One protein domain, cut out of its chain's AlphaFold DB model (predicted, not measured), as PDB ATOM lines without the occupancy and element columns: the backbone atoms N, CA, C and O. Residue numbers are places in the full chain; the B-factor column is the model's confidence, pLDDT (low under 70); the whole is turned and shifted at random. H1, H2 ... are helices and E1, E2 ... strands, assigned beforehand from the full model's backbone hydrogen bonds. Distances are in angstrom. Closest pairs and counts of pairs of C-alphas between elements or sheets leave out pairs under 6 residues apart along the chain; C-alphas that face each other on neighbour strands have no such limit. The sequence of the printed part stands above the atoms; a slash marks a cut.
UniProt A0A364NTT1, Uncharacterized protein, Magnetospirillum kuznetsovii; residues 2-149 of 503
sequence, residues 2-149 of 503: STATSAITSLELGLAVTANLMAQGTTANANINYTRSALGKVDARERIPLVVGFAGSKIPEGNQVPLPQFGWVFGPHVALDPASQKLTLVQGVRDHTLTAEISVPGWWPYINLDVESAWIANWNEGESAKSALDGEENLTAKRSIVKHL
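Overview. This is residues 2 to 149 of the 503 residues of an uncharacterized protein of Magnetospirillum kuznetsovii (UniProt A0A364NTT1). Picture a long rod with two helices, H1 and H2, folded back beside each other at one end and two-stranded ribbons making the rest: E1 and E2 together with E5 and E6 at the other end, and the small ribbon of E3 and E4 between, near the last turns of H2. E2 runs on into E3, and residues 23 to 30, of which 28 to 30 belong to H2, stick out at the helical end. The printed part has 148 residues, with two named helices followed by six named strands in three antiparallel sheets, E1 - E2, E3 - E4 and E5 - E6; its class is mixed, helices and strands. It is only just loose, close to extended, with a radius of gyration of the C-alphas of 22.1 A and spans of 71 by 35 by 21 A.

Along the chain. Find C-alpha 2 at (158.258, 111.178, 125.477); from there H1 runs through residues 2 to 22, 30.9 A long. H2 follows at residues 28 to 46, 27.0 A long. Next come E1, residues 51 to 58, 20.7 A, which bends by 54 degrees at residue 55, and E2, residues 67 to 74, 22.5 A. E3 is residues 77 to 80, beginning at C-alpha 77 (167.402, 111.011, 113.183), and E4 is residues 87 to 90. E5, residues 110 to 118, is 25.7 A long, and E6, residues 139 to 148, is 26.1 A long and ends at C-alpha 148 (141.807, 137.628, 116.772).

Arrangement. Begin at H1 and H2, which are close but not clearly touching: their closest C-alphas, of Ser 10 and Val 42, are 7.1 A apart. They run opposite ways at a shallow tilt of 24 degrees. In H1 every O i to N i+4 pair is within hydrogen-bond range; in H2 it is 13 of 15. Look next at Arg 45 of H2 and Val 78 of E3, the closest C-alphas of the two, 5.9 A apart. H1 is apart from the six strands. The hairpin of E1 and E2, at 160 degrees, has N 54 and O 71 within hydrogen-bond range at 2.9 A. E2 runs on into E3 across a break of 2 residues, at 11 degrees. In the hairpin of E3 and E4, at 135 degrees, check N 79 and O 88, 2.8 A. In the hairpin of E5 and E6, at 165 degrees, check N 113 and O 145, 2.8 A. E2 and E5 are near each other, with 10 pairs of C-alphas within 10 A, while E1 is apart from E5 and E6.

Size, cuts and confidence. The two C-alphas farthest apart, of Thr 27 and Trp 107, are 73.2 A apart. The printed part has no cut. The links from E4 to E5, residues 91 to 109, and from E5 to E6, residues 119 to 138, are long. In the B-factor column the mean pLDDT of the printed part is 72.6, and you will find values under 70 at residues 2 to 36, 38, 41 to 49 and 120 to 140.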
ATOM      1  N   SER A   2     157.300 111.696 126.485       45.78
ATOM      2  CA  SER A   2     158.258 111.178 125.477       45.78
ATOM      3  C   SER A   2     159.372 110.256 126.006       45.78
ATOM      4  O   SER A   2     159.940 109.493 125.230       45.78
ATOM      5  N   THR A   3     159.669 110.255 127.308       47.53
ATOM      6  CA  THR A   3     160.789 109.481 127.880       47.53
ATOM      7  C   THR A   3     160.517 107.975 127.939       47.53
ATOM      8  O   THR A   3     161.406 107.178 127.660       47.53
ATOM      9  N   ALA A   4     159.277 107.565 128.235       42.44
ATOM     10  CA  ALA A   4     158.914 106.146 128.319       42.44
ATOM     11  C   ALA A   4     158.878 105.468 126.937       42.44
ATOM     12  O   ALA A   4     159.356 104.350 126.781       42.44
ATOM     13  N   THR A   5     158.374 106.161 125.912       48.25
ATOM     14  CA  THR A   5     158.326 105.643 124.534       48.25
ATOM     15  C   THR A   5     159.724 105.561 123.907       48.25
ATOM     16  O   THR A   5     160.018 104.625 123.162       48.25
ATOM     17  N   SER A   6     160.611 106.501 124.253       54.66
ATOM     18  CA  SER A   6     162.032 106.461 123.873       54.66
ATOM     19  C   SER A   6     162.749 105.262 124.494       54.66
ATOM     20  O   SER A   6     163.460 104.546 123.797       54.66
ATOM     21  N   ALA A   7     162.507 104.993 125.782       51.62
ATOM     22  CA  ALA A   7     163.112 103.861 126.478       51.62
ATOM     23  C   ALA A   7     162.656 102.507 125.909       51.62
ATOM     24  O   ALA A   7     163.462 101.595 125.780       51.62
ATOM     25  N   ILE A   8     161.383 102.365 125.523       56.62
ATOM     26  CA  ILE A   8     160.869 101.112 124.939       56.62
ATOM     27  C   ILE A   8     161.494 100.850 123.562       56.62
ATOM     28  O   ILE A   8     161.940  99.739 123.289       56.62
ATOM     29  N   THR A   9     161.608 101.881 122.720       60.62
ATOM     30  CA  THR A   9     162.188 101.741 121.372       60.62
ATOM     31  C   THR A   9     163.702 101.502 121.381       60.62
ATOM     32  O   THR A   9     164.215 100.820 120.490       60.62
ATOM     33  N   SER A  10     164.438 102.009 122.378       51.75
ATOM     34  CA  SER A  10     165.857 101.671 122.555       51.75
ATOM     35  C   SER A  10     166.050 100.242 123.076       51.75
ATOM     36  O   SER A  10     166.966  99.550 122.622       51.75
ATOM     37  N   LEU A  11     165.147  99.758 123.935       58.59
ATOM     38  CA  LEU A  11     165.152  98.387 124.456       58.59
ATOM     39  C   LEU A  11     164.814  97.356 123.368       58.59
ATOM     40  O   LEU A  11     165.515  96.357 123.242       58.59
ATOM     41  N   GLU A  12     163.814  97.624 122.523       61.75
ATOM     42  CA  GLU A  12     163.476  96.781 121.367       61.75
ATOM     43  C   GLU A  12     164.636  96.670 120.371       61.75
ATOM     44  O   GLU A  12     164.941  95.577 119.892       61.75
ATOM     45  N   LEU A  13     165.336  97.778 120.096       63.97
ATOM     46  CA  LEU A  13     166.513  97.762 119.227       63.97
ATOM     47  C   LEU A  13     167.667  96.977 119.862       63.97
ATOM     48  O   LEU A  13     168.313  96.175 119.186       63.97
ATOM     49  N   GLY A  14     167.913  97.185 121.159       56.34
ATOM     50  CA  GLY A  14     168.912  96.433 121.915       56.34
ATOM     51  C   GLY A  14     168.649  94.929 121.848       56.34
ATOM     52  O   GLY A  14     169.558  94.164 121.526       56.34
ATOM     53  N   LEU A  15     167.388  94.527 122.042       62.75
ATOM     54  CA  LEU A  15     166.943  93.137 121.966       62.75
ATOM     55  C   LEU A  15     167.077  92.555 120.554       62.75
ATOM     56  O   LEU A  15     167.609  91.452 120.404       62.75
ATOM     57  N   ALA A  16     166.673  93.297 119.520       64.38
ATOM     58  CA  ALA A  16     166.794  92.876 118.124       64.38
ATOM     59  C   ALA A  16     168.259  92.657 117.709       64.38
ATOM     60  O   ALA A  16     168.576  91.688 117.015       64.38
ATOM     61  N   VAL A  17     169.173  93.509 118.181       58.59
ATOM     62  CA  VAL A  17     170.612  93.355 117.933       58.59
ATOM     63  C   VAL A  17     171.168  92.133 118.668       58.59
ATOM     64  O   VAL A  17     171.880  91.337 118.056       58.59
ATOM     65  N   THR A  18     170.811  91.914 119.940       57.66
ATOM     66  CA  THR A  18     171.244  90.709 120.673       57.66
ATOM     67  C   THR A  18     170.700  89.413 120.078       57.66
ATOM     68  O   THR A  18     171.421  88.416 120.044       57.66
ATOM     69  N   ALA A  19     169.468  89.414 119.562       62.06
ATOM     70  CA  ALA A  19     168.864  88.240 118.938       62.06
ATOM     71  C   ALA A  19     169.591  87.840 117.643       62.06
ATOM     72  O   ALA A  19     169.835  86.657 117.412       62.06
ATOM     73  N   ASN A  20     170.002  88.819 116.832       60.66
ATOM     74  CA  ASN A  20     170.708  88.559 115.576       60.66
ATOM     75  C   ASN A  20     172.160  88.083 115.802       60.66
ATOM     76  O   ASN A  20     172.700  87.310 115.015       60.66
ATOM     77  N   LEU A  21     172.784  88.493 116.915       53.56
ATOM     78  CA  LEU A  21     174.144  88.079 117.289       53.56
ATOM     79  C   LEU A  21     174.207  86.651 117.854       53.56
ATOM     80  O   LEU A  21     175.168  85.932 117.584       53.56
ATOM     81  N   MET A  22     173.182  86.200 118.593       54.53
ATOM     82  CA  MET A  22     173.140  84.818 119.102       54.53
ATOM     83  C   MET A  22     173.023  83.773 117.984       54.53
ATOM     84  O   MET A  22     173.515  82.658 118.139       54.53
ATOM     85  N   ALA A  23     172.443  84.135 116.838       56.81
ATOM     86  CA  ALA A  23     172.310  83.239 115.692       56.81
ATOM     87  C   ALA A  23     173.647  82.927 114.981       56.81
ATOM     88  O   ALA A  23     173.708  81.967 114.218       56.81
ATOM     89  N   GLN A  24     174.720  83.697 115.225       53.28
ATOM     90  CA  GLN A  24     175.992  83.575 114.489       53.28
ATOM     91  C   GLN A  24     177.144  82.898 115.257       53.28
ATOM     92  O   GLN A  24     178.267  82.873 114.760       53.28
ATOM     93  N   GLY A  25     176.901  82.309 116.436       48.25
ATOM     94  CA  GLY A  25     177.791  81.296 117.035       48.25
ATOM     95  C   GLY A  25     179.268  81.678 117.248       48.25
ATOM     96  O   GLY A  25     180.118  80.792 117.291       48.25
ATOM     97  N   THR A  26     179.605  82.964 117.376       46.84
ATOM     98  CA  THR A  26     180.991  83.432 117.559       46.84
ATOM     99  C   THR A  26     181.270  83.873 119.002       46.84
ATOM    100  O   THR A  26     180.421  84.399 119.717       46.84
ATOM    101  N   THR A  27     182.491  83.575 119.452       50.38
ATOM    102  CA  THR A  27     182.999  83.585 120.837       50.38
ATOM    103  C   THR A  27     182.761  84.874 121.641       50.38
ATOM    104  O   THR A  27     182.965  85.983 121.148       50.38
ATOM    105  N   ALA A  28     182.461  84.707 122.936       52.62
ATOM    106  CA  ALA A  28     182.055  85.731 123.910       52.62
ATOM    107  C   ALA A  28     182.934  87.003 124.016       52.62
ATOM    108  O   ALA A  28     182.431  88.048 124.426       52.62
ATOM    109  N   ASN A  29     184.209  86.966 123.611       49.75
ATOM    110  CA  ASN A  29     185.112  88.122 123.714       49.75
ATOM    111  C   ASN A  29     184.949  89.151 122.578       49.75
ATOM    112  O   ASN A  29     185.215  90.333 122.793       49.75
ATOM    113  N   ALA A  30     184.455  88.753 121.400       53.16
ATOM    114  CA  ALA A  30     184.112  89.700 120.329       53.16
ATOM    115  C   ALA A  30     182.808  90.464 120.641       53.16
ATOM    116  O   ALA A  30     182.656  91.633 120.276       53.16
ATOM    117  N   ASN A  31     181.908  89.835 121.403       55.62
ATOM    118  CA  ASN A  31     180.609  90.402 121.754       55.62
ATOM    119  C   ASN A  31     180.720  91.614 122.687       55.62
ATOM    120  O   ASN A  31     179.973  92.568 122.510       55.62
ATOM    121  N   ILE A  32     181.676  91.661 123.621       58.81
ATOM    122  CA  ILE A  32     181.770  92.777 124.587       58.81
ATOM    123  C   ILE A  32     182.141  94.108 123.905       58.81
ATOM    124  O   ILE A  32     181.566  95.151 124.229       58.81
ATOM    125  N   ASN A  33     183.054  94.088 122.928       56.62
ATOM    126  CA  ASN A  33     183.434  95.294 122.180       56.62
ATOM    127  C   ASN A  33     182.306  95.768 121.252       56.62
ATOM    128  O   ASN A  33     182.090  96.975 121.110       56.62
ATOM    129  N   TYR A  34     181.541  94.833 120.680       63.00
ATOM    130  CA  TYR A  34     180.363  95.159 119.881       63.00
ATOM    131  C   TYR A  34     179.238  95.745 120.744       63.00
ATOM    132  O   TYR A  34     178.655  96.756 120.363       63.00
ATOM    133  N   THR A  35     178.994  95.212 121.946       64.75
ATOM    134  CA  THR A  35     177.990  95.749 122.881       64.75
ATOM    135  C   THR A  35     178.352  97.149 123.366       64.75
ATOM    136  O   THR A  35     177.480  98.009 123.426       64.75
ATOM    137  N   ARG A  36     179.631  97.436 123.656       67.31
ATOM    138  CA  ARG A  36     180.072  98.800 124.015       67.31
ATOM    139  C   ARG A  36     179.912  99.784 122.858       67.31
ATOM    140  O   ARG A  36     179.461 100.904 123.077       67.31
ATOM    141  N   SER A  37     180.227  99.359 121.634       72.38
ATOM    142  CA  SER A  37     179.985 100.153 120.423       72.38
ATOM    143  C   SER A  37     178.488 100.384 120.194       72.38
ATOM    144  O   SER A  37     178.071 101.510 119.946       72.38
ATOM    145  N   ALA A  38     177.654  99.355 120.354       65.75
ATOM    146  CA  ALA A  38     176.204  99.455 120.222       65.75
ATOM    147  C   ALA A  38     175.586 100.366 121.295       65.75
ATOM    148  O   ALA A  38     174.788 101.230 120.953       65.75
ATOM    149  N   LEU A  39     176.005 100.250 122.560       71.56
ATOM    150  CA  LEU A  39     175.562 101.130 123.647       71.56
ATOM    151  C   LEU A  39     176.000 102.579 123.417       71.56
ATOM    152  O   LEU A  39     175.184 103.480 123.570       71.56
ATOM    153  N   GLY A  40     177.239 102.810 122.972       71.31
ATOM    154  CA  GLY A  40     177.705 104.151 122.605       71.31
ATOM    155  C   GLY A  40     176.935 104.743 121.419       71.31
ATOM    156  O   GLY A  40     176.659 105.937 121.396       71.31
ATOM    157  N   LYS A  41     176.527 103.908 120.456       66.38
ATOM    158  CA  LYS A  41     175.680 104.303 119.322       66.38
ATOM    159  C   LYS A  41     174.228 104.582 119.731       66.38
ATOM    160  O   LYS A  41     173.604 105.458 119.140       66.38
ATOM    161  N   VAL A  42     173.693 103.868 120.723       66.75
ATOM    162  CA  VAL A  42     172.359 104.121 121.298       66.75
ATOM    163  C   VAL A  42     172.367 105.401 122.135       66.75
ATOM    164  O   VAL A  42     171.501 106.242 121.933       66.75
ATOM    165  N   ASP A  43     173.380 105.613 122.975       69.50
ATOM    166  CA  ASP A  43     173.558 106.864 123.729       69.50
ATOM    167  C   ASP A  43     173.752 108.058 122.773       69.50
ATOM    168  O   ASP A  43     173.111 109.096 122.908       69.50
ATOM    169  N   ALA A  44     174.529 107.892 121.696       64.12
ATOM    170  CA  ALA A  44     174.628 108.902 120.641       64.12
ATOM    171  C   ALA A  44     173.288 109.154 119.916       64.12
ATOM    172  O   ALA A  44     173.023 110.284 119.514       64.12
ATOM    173  N   ARG A  45     172.427 108.135 119.772       63.28
ATOM    174  CA  ARG A  45     171.075 108.266 119.200       63.28
ATOM    175  C   ARG A  45     170.123 109.016 120.133       63.28
ATOM    176  O   ARG A  45     169.273 109.748 119.638       63.28
ATOM    177  N   GLU A  46     170.275 108.867 121.447       64.38
ATOM    178  CA  GLU A  46     169.491 109.606 122.449       64.38
ATOM    179  C   GLU A  46     169.916 111.080 122.571       64.38
ATOM    180  O   GLU A  46     169.127 111.914 123.012       64.38
ATOM    181  N   ARG A  47     171.134 111.430 122.136       63.62
ATOM    182  CA  ARG A  47     171.700 112.783 122.278       63.62
ATOM    183  C   ARG A  47     171.420 113.749 121.128       63.62
ATOM    184  O   ARG A  47     171.760 114.921 121.269       63.62
ATOM    185  N   ILE A  48     170.836 113.315 120.009       63.53
ATOM    186  CA  ILE A  48     170.507 114.239 118.910       63.53
ATOM    187  C   ILE A  48     169.092 114.781 119.138       63.53
ATOM    188  O   ILE A  48     168.127 114.029 118.968       63.53
ATOM    189  N   PRO A  49     168.928 116.061 119.529       60.88
ATOM    190  CA  PRO A  49     167.605 116.637 119.683       60.88
ATOM    191  C   PRO A  49     166.902 116.635 118.324       60.88
ATOM    192  O   PRO A  49     167.336 117.284 117.378       60.88
ATOM    193  N   LEU A  50     165.802 115.889 118.241       77.12
ATOM    194  CA  LEU A  50     164.993 115.772 117.025       77.12
ATOM    195  C   LEU A  50     164.365 117.118 116.628       77.12
ATOM    196  O   LEU A  50     164.127 117.378 115.452       77.12
ATOM    197  N   VAL A  51     164.098 117.966 117.623       86.00
ATOM    198  CA  VAL A  51     163.502 119.289 117.458       86.00
ATOM    199  C   VAL A  51     164.185 120.265 118.407       86.00
ATOM    200  O   VAL A  51     164.246 120.016 119.611       86.00
ATOM    201  N   VAL A  52     164.664 121.385 117.874       87.62
ATOM    202  CA  VAL A  52     165.239 122.490 118.651       87.62
ATOM    203  C   VAL A  52     164.362 123.720 118.467       87.62
ATOM    204  O   VAL A  52     164.169 124.175 117.344       87.62
ATOM    205  N   GLY A  53     163.813 124.251 119.558       89.50
ATOM    206  CA  GLY A  53     163.096 125.525 119.540       89.50
ATOM    207  C   GLY A  53     164.063 126.707 119.601       89.50
ATOM    208  O   GLY A  53     165.088 126.628 120.276       89.50
ATOM    209  N   PHE A  54     163.728 127.807 118.937       89.06
ATOM    210  CA  PHE A  54     164.452 129.070 119.054       89.06
ATOM    211  C   PHE A  54     163.485 130.238 119.240       89.06
ATOM    212  O   PHE A  54     162.341 130.198 118.786       89.06
ATOM    213  N   ALA A  55     163.969 131.292 119.888       90.38
ATOM    214  CA  ALA A  55     163.319 132.590 119.977       90.38
ATOM    215  C   ALA A  55     164.392 133.670 119.812       90.38
ATOM    216  O   ALA A  55     165.512 133.520 120.300       90.38
ATOM    217  N   GLY A  56     164.072 134.743 119.102       87.69
ATOM    218  CA  GLY A  56     165.001 135.827 118.826       87.69
ATOM    219  C   GLY A  56     164.306 137.015 118.181       87.69
ATOM    220  O   GLY A  56     163.085 137.152 118.225       87.69
ATOM    221  N   SER A  57     165.092 137.881 117.556       84.75
ATOM    222  CA  SER A  57     164.572 139.005 116.782       84.75
ATOM    223  C   SER A  57     165.235 139.008 115.417       84.75
ATOM    224  O   SER A  57     166.458 138.894 115.326       84.75
ATOM    225  N   LYS A  58     164.435 139.120 114.356       79.62
ATOM    226  CA  LYS A  58     164.950 139.405 113.020       79.62
ATOM    227  C   LYS A  58     165.361 140.871 113.035       79.62
ATOM    228  O   LYS A  58     164.529 141.724 113.340       79.62
ATOM    229  N   ILE A  59     166.638 141.152 112.787       75.88
ATOM    230  CA  ILE A  59     167.114 142.520 112.577       75.88
ATOM    231  C   ILE A  59     166.845 142.816 111.099       75.88
ATOM    232  O   ILE A  59     167.547 142.262 110.253       75.88
ATOM    233  N   PRO A  60     165.796 143.579 110.759       74.81
ATOM    234  CA  PRO A  60     165.575 143.985 109.377       74.81
ATOM    235  C   PRO A  60     166.759 144.819 108.875       74.81
ATOM    236  O   PRO A  60     167.384 145.551 109.643       74.81
ATOM    237  N   GLU A  61     167.064 144.729 107.581       80.38
ATOM    238  CA  GLU A  61     168.041 145.623 106.963       80.38
ATOM    239  C   GLU A  61     167.551 147.083 107.072       80.38
ATOM    240  O   GLU A  61     166.455 147.429 106.624       80.38
ATOM    241  N   GLY A  62     168.356 147.947 107.700       81.44
ATOM    242  CA  GLY A  62     168.072 149.376 107.884       81.44
ATOM    243  C   GLY A  62     167.587 149.770 109.289       81.44
ATOM    244  O   GLY A  62     167.720 149.027 110.253       81.44
ATOM    245  N   ASN A  63     167.023 150.979 109.413       73.12
ATOM    246  CA  ASN A  63     166.545 151.557 110.685       73.12
ATOM    247  C   ASN A  63     165.155 151.035 111.116       73.12
ATOM    248  O   ASN A  63     164.376 151.760 111.738       73.12
ATOM    249  N   GLN A  64     164.797 149.804 110.751       80.81
ATOM    250  CA  GLN A  64     163.506 149.224 111.122       80.81
ATOM    251  C   GLN A  64     163.569 148.570 112.512       80.81
ATOM    252  O   GLN A  64     164.611 148.084 112.954       80.81
ATOM    253  N   VAL A  65     162.439 148.572 113.223       80.69
ATOM    254  CA  VAL A  65     162.331 147.961 114.555       80.69
ATOM    255  C   VAL A  65     162.501 146.439 114.424       80.69
ATOM    256  O   VAL A  65     161.826 145.847 113.579       80.69
ATOM    257  N   PRO A  66     163.358 145.788 115.239       83.81
ATOM    258  CA  PRO A  66     163.527 144.339 115.203       83.81
ATOM    259  C   PRO A  66     162.193 143.628 115.423       83.81
ATOM    260  O   PRO A  66     161.492 143.907 116.398       83.81
ATOM    261  N   LEU A  67     161.851 142.697 114.533       84.81
ATOM    262  CA  LEU A  67     160.623 141.917 114.660       84.81
ATOM    263  C   LEU A  67     160.907 140.656 115.486       84.81
ATOM    264  O   LEU A  67     161.858 139.932 115.175       84.81
ATOM    265  N   PRO A  68     160.127 140.367 116.543       89.81
ATOM    266  CA  PRO A  68     160.299 139.141 117.311       89.81
ATOM    267  C   PRO A  68     159.993 137.924 116.431       89.81
ATOM    268  O   PRO A  68     159.005 137.908 115.701       89.81
ATOM    269  N   GLN A  69     160.834 136.897 116.521       90.62
ATOM    270  CA  GLN A  69     160.687 135.644 115.788       90.62
ATOM    271  C   GLN A  69     160.890 134.454 116.721       90.62
ATOM    272  O   GLN A  69     161.696 134.498 117.649       90.62
ATOM    273  N   PHE A  70     160.178 133.369 116.460       92.75
ATOM    274  CA  PHE A  70     160.378 132.094 117.130       92.75
ATOM    275  C   PHE A  70     160.084 130.970 116.147       92.75
ATOM    276  O   PHE A  70     159.390 131.166 115.149       92.75
ATOM    277  N   GLY A  71     160.601 129.784 116.427       92.31
ATOM    278  CA  GLY A  71     160.366 128.644 115.563       92.31
ATOM    279  C   GLY A  71     161.022 127.381 116.070       92.31
ATOM    280  O   GLY A  71     161.485 127.299 117.209       92.31
ATOM    281  N   TRP A  72     161.048 126.385 115.193       92.31
ATOM    282  CA  TRP A  72     161.609 125.077 115.475       92.31
ATOM    283  C   TRP A  72     162.454 124.616 114.298       92.31
ATOM    284  O   TRP A  72     162.066 124.778 113.143       92.31
ATOM    285  N   VAL A  73     163.596 124.018 114.607       87.75
ATOM    286  CA  VAL A  73     164.471 123.352 113.648       87.75
ATOM    287  C   VAL A  73     164.338 121.853 113.869       87.75
ATOM    288  O   VAL A  73     164.545 121.364 114.981       87.75
ATOM    289  N   PHE A  74     163.976 121.131 112.811       86.75
ATOM    290  CA  PHE A  74     163.851 119.677 112.830       86.75
ATOM    291  C   PHE A  74     165.145 119.054 112.323       86.75
ATOM    292  O   PHE A  74     165.562 119.320 111.196       86.75
ATOM    293  N   GLY A  75     165.779 118.243 113.163       84.75
ATOM    294  CA  GLY A  75     167.015 117.546 112.828       84.75
ATOM    295  C   GLY A  75     166.765 116.133 112.289       84.75
ATOM    296  O   GLY A  75     165.729 115.527 112.591       84.75
ATOM    297  N   PRO A  76     167.725 115.569 111.533       82.31
ATOM    298  CA  PRO A  76     167.651 114.183 111.094       82.31
ATOM    299  C   PRO A  76     167.821 113.236 112.277       82.31
ATOM    300  O   PRO A  76     168.511 113.540 113.251       82.31
ATOM    301  N   HIS A  77     167.217 112.054 112.183       78.81
ATOM    302  CA  HIS A  77     167.402 111.011 113.183       78.81
ATOM    303  C   HIS A  77     168.463 110.020 112.722       78.81
ATOM    304  O   HIS A  77     168.617 109.742 111.534       78.81
ATOM    305  N   VAL A  78     169.179 109.444 113.684       81.00
ATOM    306  CA  VAL A  78     170.088 108.342 113.390       81.00
ATOM    307  C   VAL A  78     169.264 107.091 113.080       81.00
ATOM    308  O   VAL A  78     168.497 106.607 113.924       81.00
ATOM    309  N   ALA A  79     169.441 106.564 111.875       82.50
ATOM    310  CA  ALA A  79     168.957 105.265 111.440       82.50
ATOM    311  C   ALA A  79     170.154 104.332 111.196       82.50
ATOM    312  O   ALA A  79     171.247 104.773 110.848       82.50
ATOM    313  N   LEU A  80     169.963 103.032 111.416       82.12
ATOM    314  CA  LEU A  80     170.936 102.026 111.001       82.12
ATOM    315  C   LEU A  80     170.569 101.606 109.581       82.12
ATOM    316  O   LEU A  80     169.478 101.077 109.374       82.12
ATOM    317  N   ASP A  81     171.461 101.831 108.623       86.31
ATOM    318  CA  ASP A  81     171.298 101.250 107.295       86.31
ATOM    319  C   ASP A  81     171.549  99.732 107.390       86.31
ATOM    320  O   ASP A  81     172.665  99.323 107.742       86.31
ATOM    321  N   PRO A  82     170.543  98.880 107.111       82.75
ATOM    322  CA  PRO A  82     170.678  97.435 107.253       82.75
ATOM    323  C   PRO A  82     171.721  96.838 106.301       82.75
ATOM    324  O   PRO A  82     172.295  95.801 106.628       82.75
ATOM    325  N   ALA A  83     171.991  97.474 105.154       88.75
ATOM    326  CA  ALA A  83     172.935  96.958 104.168       88.75
ATOM    327  C   ALA A  83     174.392  97.239 104.558       88.75
ATOM    328  O   ALA A  83     175.243  96.354 104.478       88.75
ATOM    329  N   SER A  84     174.690  98.466 104.995       89.56
ATOM    330  CA  SER A  84     176.060  98.876 105.329       89.56
ATOM    331  C   SER A  84     176.422  98.734 106.809       89.56
ATOM    332  O   SER A  84     177.589  98.907 107.163       89.56
ATOM    333  N   GLN A  85     175.443  98.463 107.686       83.88
ATOM    334  CA  GLN A  85     175.580  98.497 109.151       83.88
ATOM    335  C   GLN A  85     176.176  99.811 109.691       83.88
ATOM    336  O   GLN A  85     176.718  99.873 110.804       83.88
ATOM    337  N   LYS A  86     176.081 100.893 108.913       85.38
ATOM    338  CA  LYS A  86     176.519 102.228 109.312       85.38
ATOM    339  C   LYS A  86     175.337 103.021 109.845       85.38
ATOM    340  O   LYS A  86     174.199 102.866 109.408       85.38
ATOM    341  N   LEU A  87     175.636 103.878 110.815       78.50
ATOM    342  CA  LEU A  87     174.691 104.884 111.263       78.50
ATOM    343  C   LEU A  87     174.610 105.962 110.187       78.50
ATOM    344  O   LEU A  87     175.625 106.566 109.841       78.50
ATOM    345  N   THR A  88     173.416 106.186 109.669       84.12
ATOM    346  CA  THR A  88     173.117 107.241 108.709       84.12
ATOM    347  C   THR A  88     172.138 108.220 109.343       84.12
ATOM    348  O   THR A  88     171.309 107.854 110.177       84.12
ATOM    349  N   LEU A  89     172.262 109.496 108.991       81.69
ATOM    350  CA  LEU A  89     171.293 110.515 109.374       81.69
ATOM    351  C   LEU A  89     170.194 110.525 108.317       81.69
ATOM    352  O   LEU A  89     170.456 110.821 107.154       81.69
ATOM    353  N   VAL A  90     168.977 110.174 108.717       80.19
ATOM    354  CA  VAL A  90     167.814 110.126 107.832       80.19
ATOM    355  C   VAL A  90     166.795 111.144 108.323       80.19
ATOM    356  O   VAL A  90     166.416 111.157 109.493       80.19
ATOM    357  N   GLN A  91     166.330 112.009 107.426       79.19
ATOM    358  CA  GLN A  91     165.185 112.877 107.682       79.19
ATOM    359  C   GLN A  91     163.936 112.166 107.159       79.19
ATOM    360  O   GLN A  91     163.758 112.015 105.955       79.19
ATOM    361  N   GLY A  92     163.097 111.667 108.066       78.25
ATOM    362  CA  GLY A  92     161.817 111.046 107.717       78.25
ATOM    363  C   GLY A  92     160.659 112.011 107.951       78.25
ATOM    364  O   GLY A  92     160.740 112.856 108.842       78.25
ATOM    365  N   VAL A  93     159.570 111.860 107.193       78.56
ATOM    366  CA  VAL A  93     158.321 112.587 107.458       78.56
ATOM    367  C   VAL A  93     157.728 112.064 108.767       78.56
ATOM    368  O   VAL A  93     157.474 110.866 108.904       78.56
ATOM    369  N   ARG A  94     157.553 112.954 109.744       80.19
ATOM    370  CA  ARG A  94     156.927 112.662 111.034       80.19
ATOM    371  C   ARG A  94     156.086 113.843 111.482       80.19
ATOM    372  O   ARG A  94     156.472 114.993 111.289       80.19
ATOM    373  N   ASP A  95     154.986 113.527 112.146       82.31
ATOM    374  CA  ASP A  95     154.134 114.532 112.760       82.31
ATOM    375  C   ASP A  95     154.716 114.950 114.114       82.31
ATOM    376  O   ASP A  95     155.033 114.115 114.968       82.31
ATOM    377  N   HIS A  96     154.845 116.261 114.315       84.69
ATOM    378  CA  HIS A  96     155.313 116.861 115.558       84.69
ATOM    379  C   HIS A  96     154.271 117.837 116.099       84.69
ATOM    380  O   HIS A  96     153.868 118.773 115.411       84.69
ATOM    381  N   THR A  97     153.873 117.649 117.356       88.50
ATOM    382  CA  THR A  97     153.059 118.629 118.082       88.50
ATOM    383  C   THR A  97     153.985 119.619 118.768       88.50
ATOM    384  O   THR A  97     154.758 119.239 119.647       88.50
ATOM    385  N   LEU A  98     153.902 120.882 118.362       88.81
ATOM    386  CA  LEU A  98     154.741 121.964 118.864       88.81
ATOM    387  C   LEU A  98     153.876 123.061 119.471       88.81
ATOM    388  O   LEU A  98     152.784 123.348 118.982       88.81
ATOM    389  N   THR A  99     154.372 123.668 120.543       91.31
ATOM    390  CA  THR A  99     153.672 124.715 121.289       91.31
ATOM    391  C   THR A  99     154.626 125.860 121.582       91.31
ATOM    392  O   THR A  99     155.761 125.624 121.995       91.31
ATOM    393  N   ALA A 100     154.159 127.089 121.380       89.38
ATOM    394  CA  ALA A 100     154.849 128.309 121.779       89.38
ATOM    395  C   ALA A 100     153.913 129.150 122.649       89.38
ATOM    396  O   ALA A 100     152.720 129.254 122.358       89.38
ATOM    397  N   GLU A 101     154.469 129.753 123.693       89.00
ATOM    398  CA  GLU A 101     153.779 130.731 124.528       89.00
ATOM    399  C   GLU A 101     154.259 132.125 124.132       89.00
ATOM    400  O   GLU A 101     155.458 132.400 124.107       89.00
ATOM    401  N   ILE A 102     153.317 132.998 123.777       88.19
ATOM    402  CA  ILE A 102     153.605 134.342 123.272       88.19
ATOM    403  C   ILE A 102     152.879 135.336 124.168       88.19
ATOM    404  O   ILE A 102     151.673 135.222 124.382       88.19
ATOM    405  N   SER A 103     153.613 136.323 124.675       86.19
ATOM    406  CA  SER A 103     153.036 137.457 125.399       86.19
ATOM    407  C   SER A 103     152.803 138.607 124.428       86.19
ATOM    408  O   SER A 103     153.736 139.053 123.762       86.19
ATOM    409  N   VAL A 104     151.563 139.083 124.341       87.19
ATOM    410  CA  VAL A 104     151.156 140.177 123.448       87.19
ATOM    411  C   VAL A 104     150.409 141.242 124.247       87.19
ATOM    412  O   VAL A 104     149.758 140.898 125.236       87.19
ATOM    413  N   PRO A 105     150.475 142.526 123.858       82.44
ATOM    414  CA  PRO A 105     149.663 143.552 124.499       82.44
ATOM    415  C   PRO A 105     148.178 143.231 124.322       82.44
ATOM    416  O   PRO A 105     147.708 143.086 123.195       82.44
ATOM    417  N   GLY A 106     147.414 143.137 125.409       80.38
ATOM    418  CA  GLY A 106     146.017 142.701 125.313       80.38
ATOM    419  C   GLY A 106     145.051 143.739 124.726       80.38
ATOM    420  O   GLY A 106     143.900 143.423 124.442       80.38
ATOM    421  N   TRP A 107     145.523 144.966 124.468       79.19
ATOM    422  CA  TRP A 107     144.792 145.960 123.674       79.19
ATOM    423  C   TRP A 107     144.897 145.724 122.159       79.19
ATOM    424  O   TRP A 107     144.270 146.446 121.383       79.19
ATOM    425  N   TRP A 108     145.700 144.757 121.701       87.00
ATOM    426  CA  TRP A 108     145.734 144.387 120.288       87.00
ATOM    427  C   TRP A 108     144.456 143.624 119.906       87.00
ATOM    428  O   TRP A 108     144.128 142.632 120.548       87.00
ATOM    429  N   PRO A 109     143.733 144.026 118.844       87.44
ATOM    430  CA  PRO A 109     142.520 143.322 118.409       87.44
ATOM    431  C   PRO A 109     142.828 142.000 117.690       87.44
ATOM    432  O   PRO A 109     141.984 141.104 117.592       87.44
ATOM    433  N   TYR A 110     144.031 141.882 117.138       92.94
ATOM    434  CA  TYR A 110     144.529 140.689 116.474       92.94
ATOM    435  C   TYR A 110     146.057 140.692 116.477       92.94
ATOM    436  O   TYR A 110     146.688 141.742 116.586       92.94
ATOM    437  N   ILE A 111     146.638 139.504 116.329       93.19
ATOM    438  CA  ILE A 111     148.051 139.316 115.999       93.19
ATOM    439  C   ILE A 111     148.143 138.721 114.597       93.19
ATOM    440  O   ILE A 111     147.378 137.818 114.254       93.19
ATOM    441  N   ASN A 112     149.084 139.223 113.804       93.81
ATOM    442  CA  ASN A 112     149.455 138.624 112.529       93.81
ATOM    443  C   ASN A 112     150.720 137.803 112.755       93.81
ATOM    444  O   ASN A 112     151.731 138.332 113.213       93.81
ATOM    445  N   LEU A 113     150.639 136.507 112.483       92.62
ATOM    446  CA  LEU A 113     151.767 135.589 112.557       92.62
ATOM    447  C   LEU A 113     152.187 135.235 111.137       92.62
ATOM    448  O   LEU A 113     151.479 134.495 110.449       92.62
ATOM    449  N   ASP A 114     153.339 135.742 110.716       91.75
ATOM    450  CA  ASP A 114     153.956 135.338 109.461       91.75
ATOM    451  C   ASP A 114     154.737 134.047 109.692       91.75
ATOM    452  O   ASP A 114     155.714 133.994 110.436       91.75
ATOM    453  N   VAL A 115     154.238 132.970 109.094       90.75
ATOM    454  CA  VAL A 115     154.811 131.635 109.201       90.75
ATOM    455  C   VAL A 115     155.599 131.358 107.935       90.75
ATOM    456  O   VAL A 115     155.036 131.285 106.839       90.75
ATOM    457  N   GLU A 116     156.898 131.167 108.116       87.81
ATOM    458  CA  GLU A 116     157.842 130.790 107.074       87.81
ATOM    459  C   GLU A 116     158.329 129.367 107.352       87.81
ATOM    460  O   GLU A 116     158.662 129.009 108.484       87.81
ATOM    461  N   SER A 117     158.326 128.529 106.318       86.25
ATOM    462  CA  SER A 117     158.897 127.186 106.376       86.25
ATOM    463  C   SER A 117     159.843 126.983 105.205       86.25
ATOM    464  O   SER A 117     159.471 127.246 104.059       86.25
ATOM    465  N   ALA A 118     161.034 126.480 105.502       80.81
ATOM    466  CA  ALA A 118     162.050 126.138 104.522       80.81
ATOM    467  C   ALA A 118     162.591 124.737 104.800       80.81
ATOM    468  O   ALA A 118     162.684 124.304 105.953       80.81
ATOM    469  N   TRP A 119     162.981 124.048 103.734       76.12
ATOM    470  CA  TRP A 119     163.801 122.849 103.825       76.12
ATOM    471  C   TRP A 119     165.265 123.250 103.716       76.12
ATOM    472  O   TRP A 119     165.710 123.727 102.676       76.12
ATOM    473  N   ILE A 120     166.029 123.036 104.786       66.25
ATOM    474  CA  ILE A 120     167.477 123.247 104.760       66.25
ATOM    475  C   ILE A 120     168.106 122.031 104.071       66.25
ATOM    476  O   ILE A 120     168.465 121.044 104.715       66.25
ATOM    477  N   ALA A 121     168.195 122.072 102.743       57.19
ATOM    478  CA  ALA A 121     169.018 121.127 102.000       57.19
ATOM    479  C   ALA A 121     170.507 121.436 102.266       57.19
ATOM    480  O   ALA A 121     170.900 122.597 102.318       57.19
ATOM    481  N   ASN A 122     171.335 120.401 102.449       54.44
ATOM    482  CA  ASN A 122     172.798 120.500 102.594       54.44
ATOM    483  C   ASN A 122     173.324 121.406 103.732       54.44
ATOM    484  O   ASN A 122     174.159 122.279 103.515       54.44
ATOM    485  N   TRP A 123     172.955 121.115 104.986       55.34
ATOM    486  CA  TRP A 123     173.549 121.769 106.175       55.34
ATOM    487  C   TRP A 123     175.081 121.603 106.305       55.34
ATOM    488  O   TRP A 123     175.714 122.323 107.074       55.34
ATOM    489  N   ASN A 124     175.668 120.655 105.567       53.47
ATOM    490  CA  ASN A 124     177.095 120.323 105.598       53.47
ATOM    491  C   ASN A 124     177.977 121.267 104.765       53.47
ATOM    492  O   ASN A 124     179.196 121.249 104.919       53.47
ATOM    493  N   GLU A 125     177.399 122.066 103.867       55.50
ATOM    494  CA  GLU A 125     178.151 123.018 103.049       55.50
ATOM    495  C   GLU A 125     178.206 124.349 103.805       55.50
ATOM    496  O   GLU A 125     177.229 125.093 103.861       55.50
ATOM    497  N   GLY A 126     179.339 124.594 104.472       47.66
ATOM    498  CA  GLY A 126     179.533 125.550 105.575       47.66
ATOM    499  C   GLY A 126     179.201 127.035 105.352       47.66
ATOM    500  O   GLY A 126     179.398 127.821 106.276       47.66
ATOM    501  N   GLU A 127     178.661 127.428 104.198       52.16
ATOM    502  CA  GLU A 127     178.163 128.787 103.926       52.16
ATOM    503  C   GLU A 127     176.670 128.819 103.538       52.16
ATOM    504  O   GLU A 127     175.973 129.784 103.853       52.16
ATOM    505  N   SER A 128     176.127 127.733 102.975       49.12
ATOM    506  CA  SER A 128     174.752 127.644 102.452       49.12
ATOM    507  C   SER A 128     173.683 127.548 103.550       49.12
ATOM    508  O   SER A 128     172.538 127.951 103.353       49.12
ATOM    509  N   ALA A 129     174.049 127.065 104.743       50.88
ATOM    510  CA  ALA A 129     173.112 126.881 105.855       50.88
ATOM    511  C   ALA A 129     172.577 128.203 106.440       50.88
ATOM    512  O   ALA A 129     171.486 128.222 107.008       50.88
ATOM    513  N   LYS A 130     173.311 129.317 106.287       50.16
ATOM    514  CA  LYS A 130     172.851 130.642 106.741       50.16
ATOM    515  C   LYS A 130     171.797 131.255 105.810       50.16
ATOM    516  O   LYS A 130     171.017 132.071 106.267       50.16
ATOM    517  N   SER A 131     171.727 130.822 104.548       51.91
ATOM    518  CA  SER A 131     170.899 131.439 103.498       51.91
ATOM    519  C   SER A 131     169.500 130.825 103.334       51.91
ATOM    520  O   SER A 131     168.711 131.309 102.519       51.91
ATOM    521  N   ALA A 132     169.164 129.751 104.053       55.84
ATOM    522  CA  ALA A 132     167.946 128.983 103.773       55.84
ATOM    523  C   ALA A 132     166.634 129.740 104.076       55.84
ATOM    524  O   ALA A 132     165.608 129.420 103.485       55.84
ATOM    525  N   LEU A 133     166.664 130.737 104.971       55.53
ATOM    526  CA  LEU A 133     165.516 131.607 105.280       55.53
ATOM    527  C   LEU A 133     165.617 133.002 104.644       55.53
ATOM    528  O   LEU A 133     164.623 133.723 104.609       55.53
ATOM    529  N   ASP A 134     166.798 133.377 104.150       56.66
ATOM    530  CA  ASP A 134     167.056 134.712 103.600       56.66
ATOM    531  C   ASP A 134     166.841 134.765 102.077       56.66
ATOM    532  O   ASP A 134     166.595 135.834 101.524       56.66
ATOM    533  N   GLY A 135     166.878 133.614 101.394       59.41
ATOM    534  CA  GLY A 135     166.557 133.502  99.972       59.41
ATOM    535  C   GLY A 135     165.088 133.150  99.737       59.41
ATOM    536  O   GLY A 135     164.634 132.084 100.151       59.41
ATOM    537  N   GLU A 136     164.364 134.006  99.011       59.50
ATOM    538  CA  GLU A 136     162.963 133.781  98.607       59.50
ATOM    539  C   GLU A 136     162.775 132.443  97.861       59.50
ATOM    540  O   GLU A 136     161.739 131.796  97.986       59.50
ATOM    541  N   GLU A 137     163.817 131.986  97.160       59.69
ATOM    542  CA  GLU A 137     163.840 130.737  96.389       59.69
ATOM    543  C   GLU A 137     163.825 129.460  97.253       59.69
ATOM    544  O   GLU A 137     163.418 128.403  96.772       59.69
ATOM    545  N   ASN A 138     164.222 129.538  98.531       62.12
ATOM    546  CA  ASN A 138     164.283 128.382  99.442       62.12
ATOM    547  C   ASN A 138     163.054 128.259 100.362       62.12
ATOM    548  O   ASN A 138     162.872 127.240 101.042       62.12
ATOM    549  N   LEU A 139     162.186 129.275 100.385       62.59
ATOM    550  CA  LEU A 139     160.959 129.262 101.175       62.59
ATOM    551  C   LEU A 139     159.932 128.334 100.521       62.59
ATOM    552  O   LEU A 139     159.332 128.634  99.495       62.59
ATOM    553  N   THR A 140     159.697 127.186 101.151       64.81
ATOM    554  CA  THR A 140     158.760 126.172 100.647       64.81
ATOM    555  C   THR A 140     157.306 126.592 100.852       64.81
ATOM    556  O   THR A 140     156.430 126.216 100.077       64.81
ATOM    557  N   ALA A 141     157.036 127.377 101.897       76.56
ATOM    558  CA  ALA A 141     155.739 128.003 102.099       76.56
ATOM    559  C   ALA A 141     155.861 129.237 102.995       76.56
ATOM    560  O   ALA A 141     156.513 129.203 104.042       76.56
ATOM    561  N   LYS A 142     155.157 130.299 102.599       83.38
ATOM    562  CA  LYS A 142     154.895 131.480 103.416       83.38
ATOM    563  C   LYS A 142     153.390 131.625 103.583       83.38
ATOM    564  O   LYS A 142     152.645 131.570 102.606       83.38
ATOM    565  N   ARG A 143     152.925 131.787 104.820       90.25
ATOM    566  CA  ARG A 143     151.514 132.066 105.114       90.25
ATOM    567  C   ARG A 143     151.405 133.061 106.255       90.25
ATOM    568  O   ARG A 143     152.177 132.982 107.202       90.25
ATOM    569  N   SER A 144     150.411 133.934 106.191       92.12
ATOM    570  CA  SER A 144     150.073 134.822 107.301       92.12
ATOM    571  C   SER A 144     148.828 134.294 108.010       92.12
ATOM    572  O   SER A 144     147.841 133.931 107.367       92.12
ATOM    573  N   ILE A 145     148.890 134.195 109.335       93.06
ATOM    574  CA  ILE A 145     147.783 133.755 110.183       93.06
ATOM    575  C   ILE A 145     147.338 134.944 111.025       93.06
ATOM    576  O   ILE A 145     148.087 135.428 111.869       93.06
ATOM    577  N   VAL A 146     146.088 135.370 110.841       94.31
ATOM    578  CA  VAL A 146     145.465 136.389 111.688       94.31
ATOM    579  C   VAL A 146     144.772 135.695 112.853       94.31
ATOM    580  O   VAL A 146     143.822 134.930 112.660       94.31
ATOM    581  N   LYS A 147     145.228 135.954 114.078       92.25
ATOM    582  CA  LYS A 147     144.565 135.482 115.293       92.25
ATOM    583  C   LYS A 147     143.912 136.657 116.002       92.25
ATOM    584  O   LYS A 147     144.593 137.496 116.581       92.25
ATOM    585  N   HIS A 148     142.584 136.678 115.984       91.44
ATOM    586  CA  HIS A 148     141.807 137.628 116.772       91.44
ATOM    587  C   HIS A 148     142.001 137.368 118.264       91.44
ATOM    588  O   HIS A 148     141.898 136.224 118.726       91.44
ATOM    589  N   LEU A 149     142.284 138.445 118.986       87.44
ATOM    590  CA  LEU A 149     142.370 138.460 120.434       87.44
ATOM    591  C   LEU A 149     141.072 139.058 120.963       87.44
ATOM    592  O   LEU A 149     140.568 140.048 120.431       87.44
TER     593      LEU A 149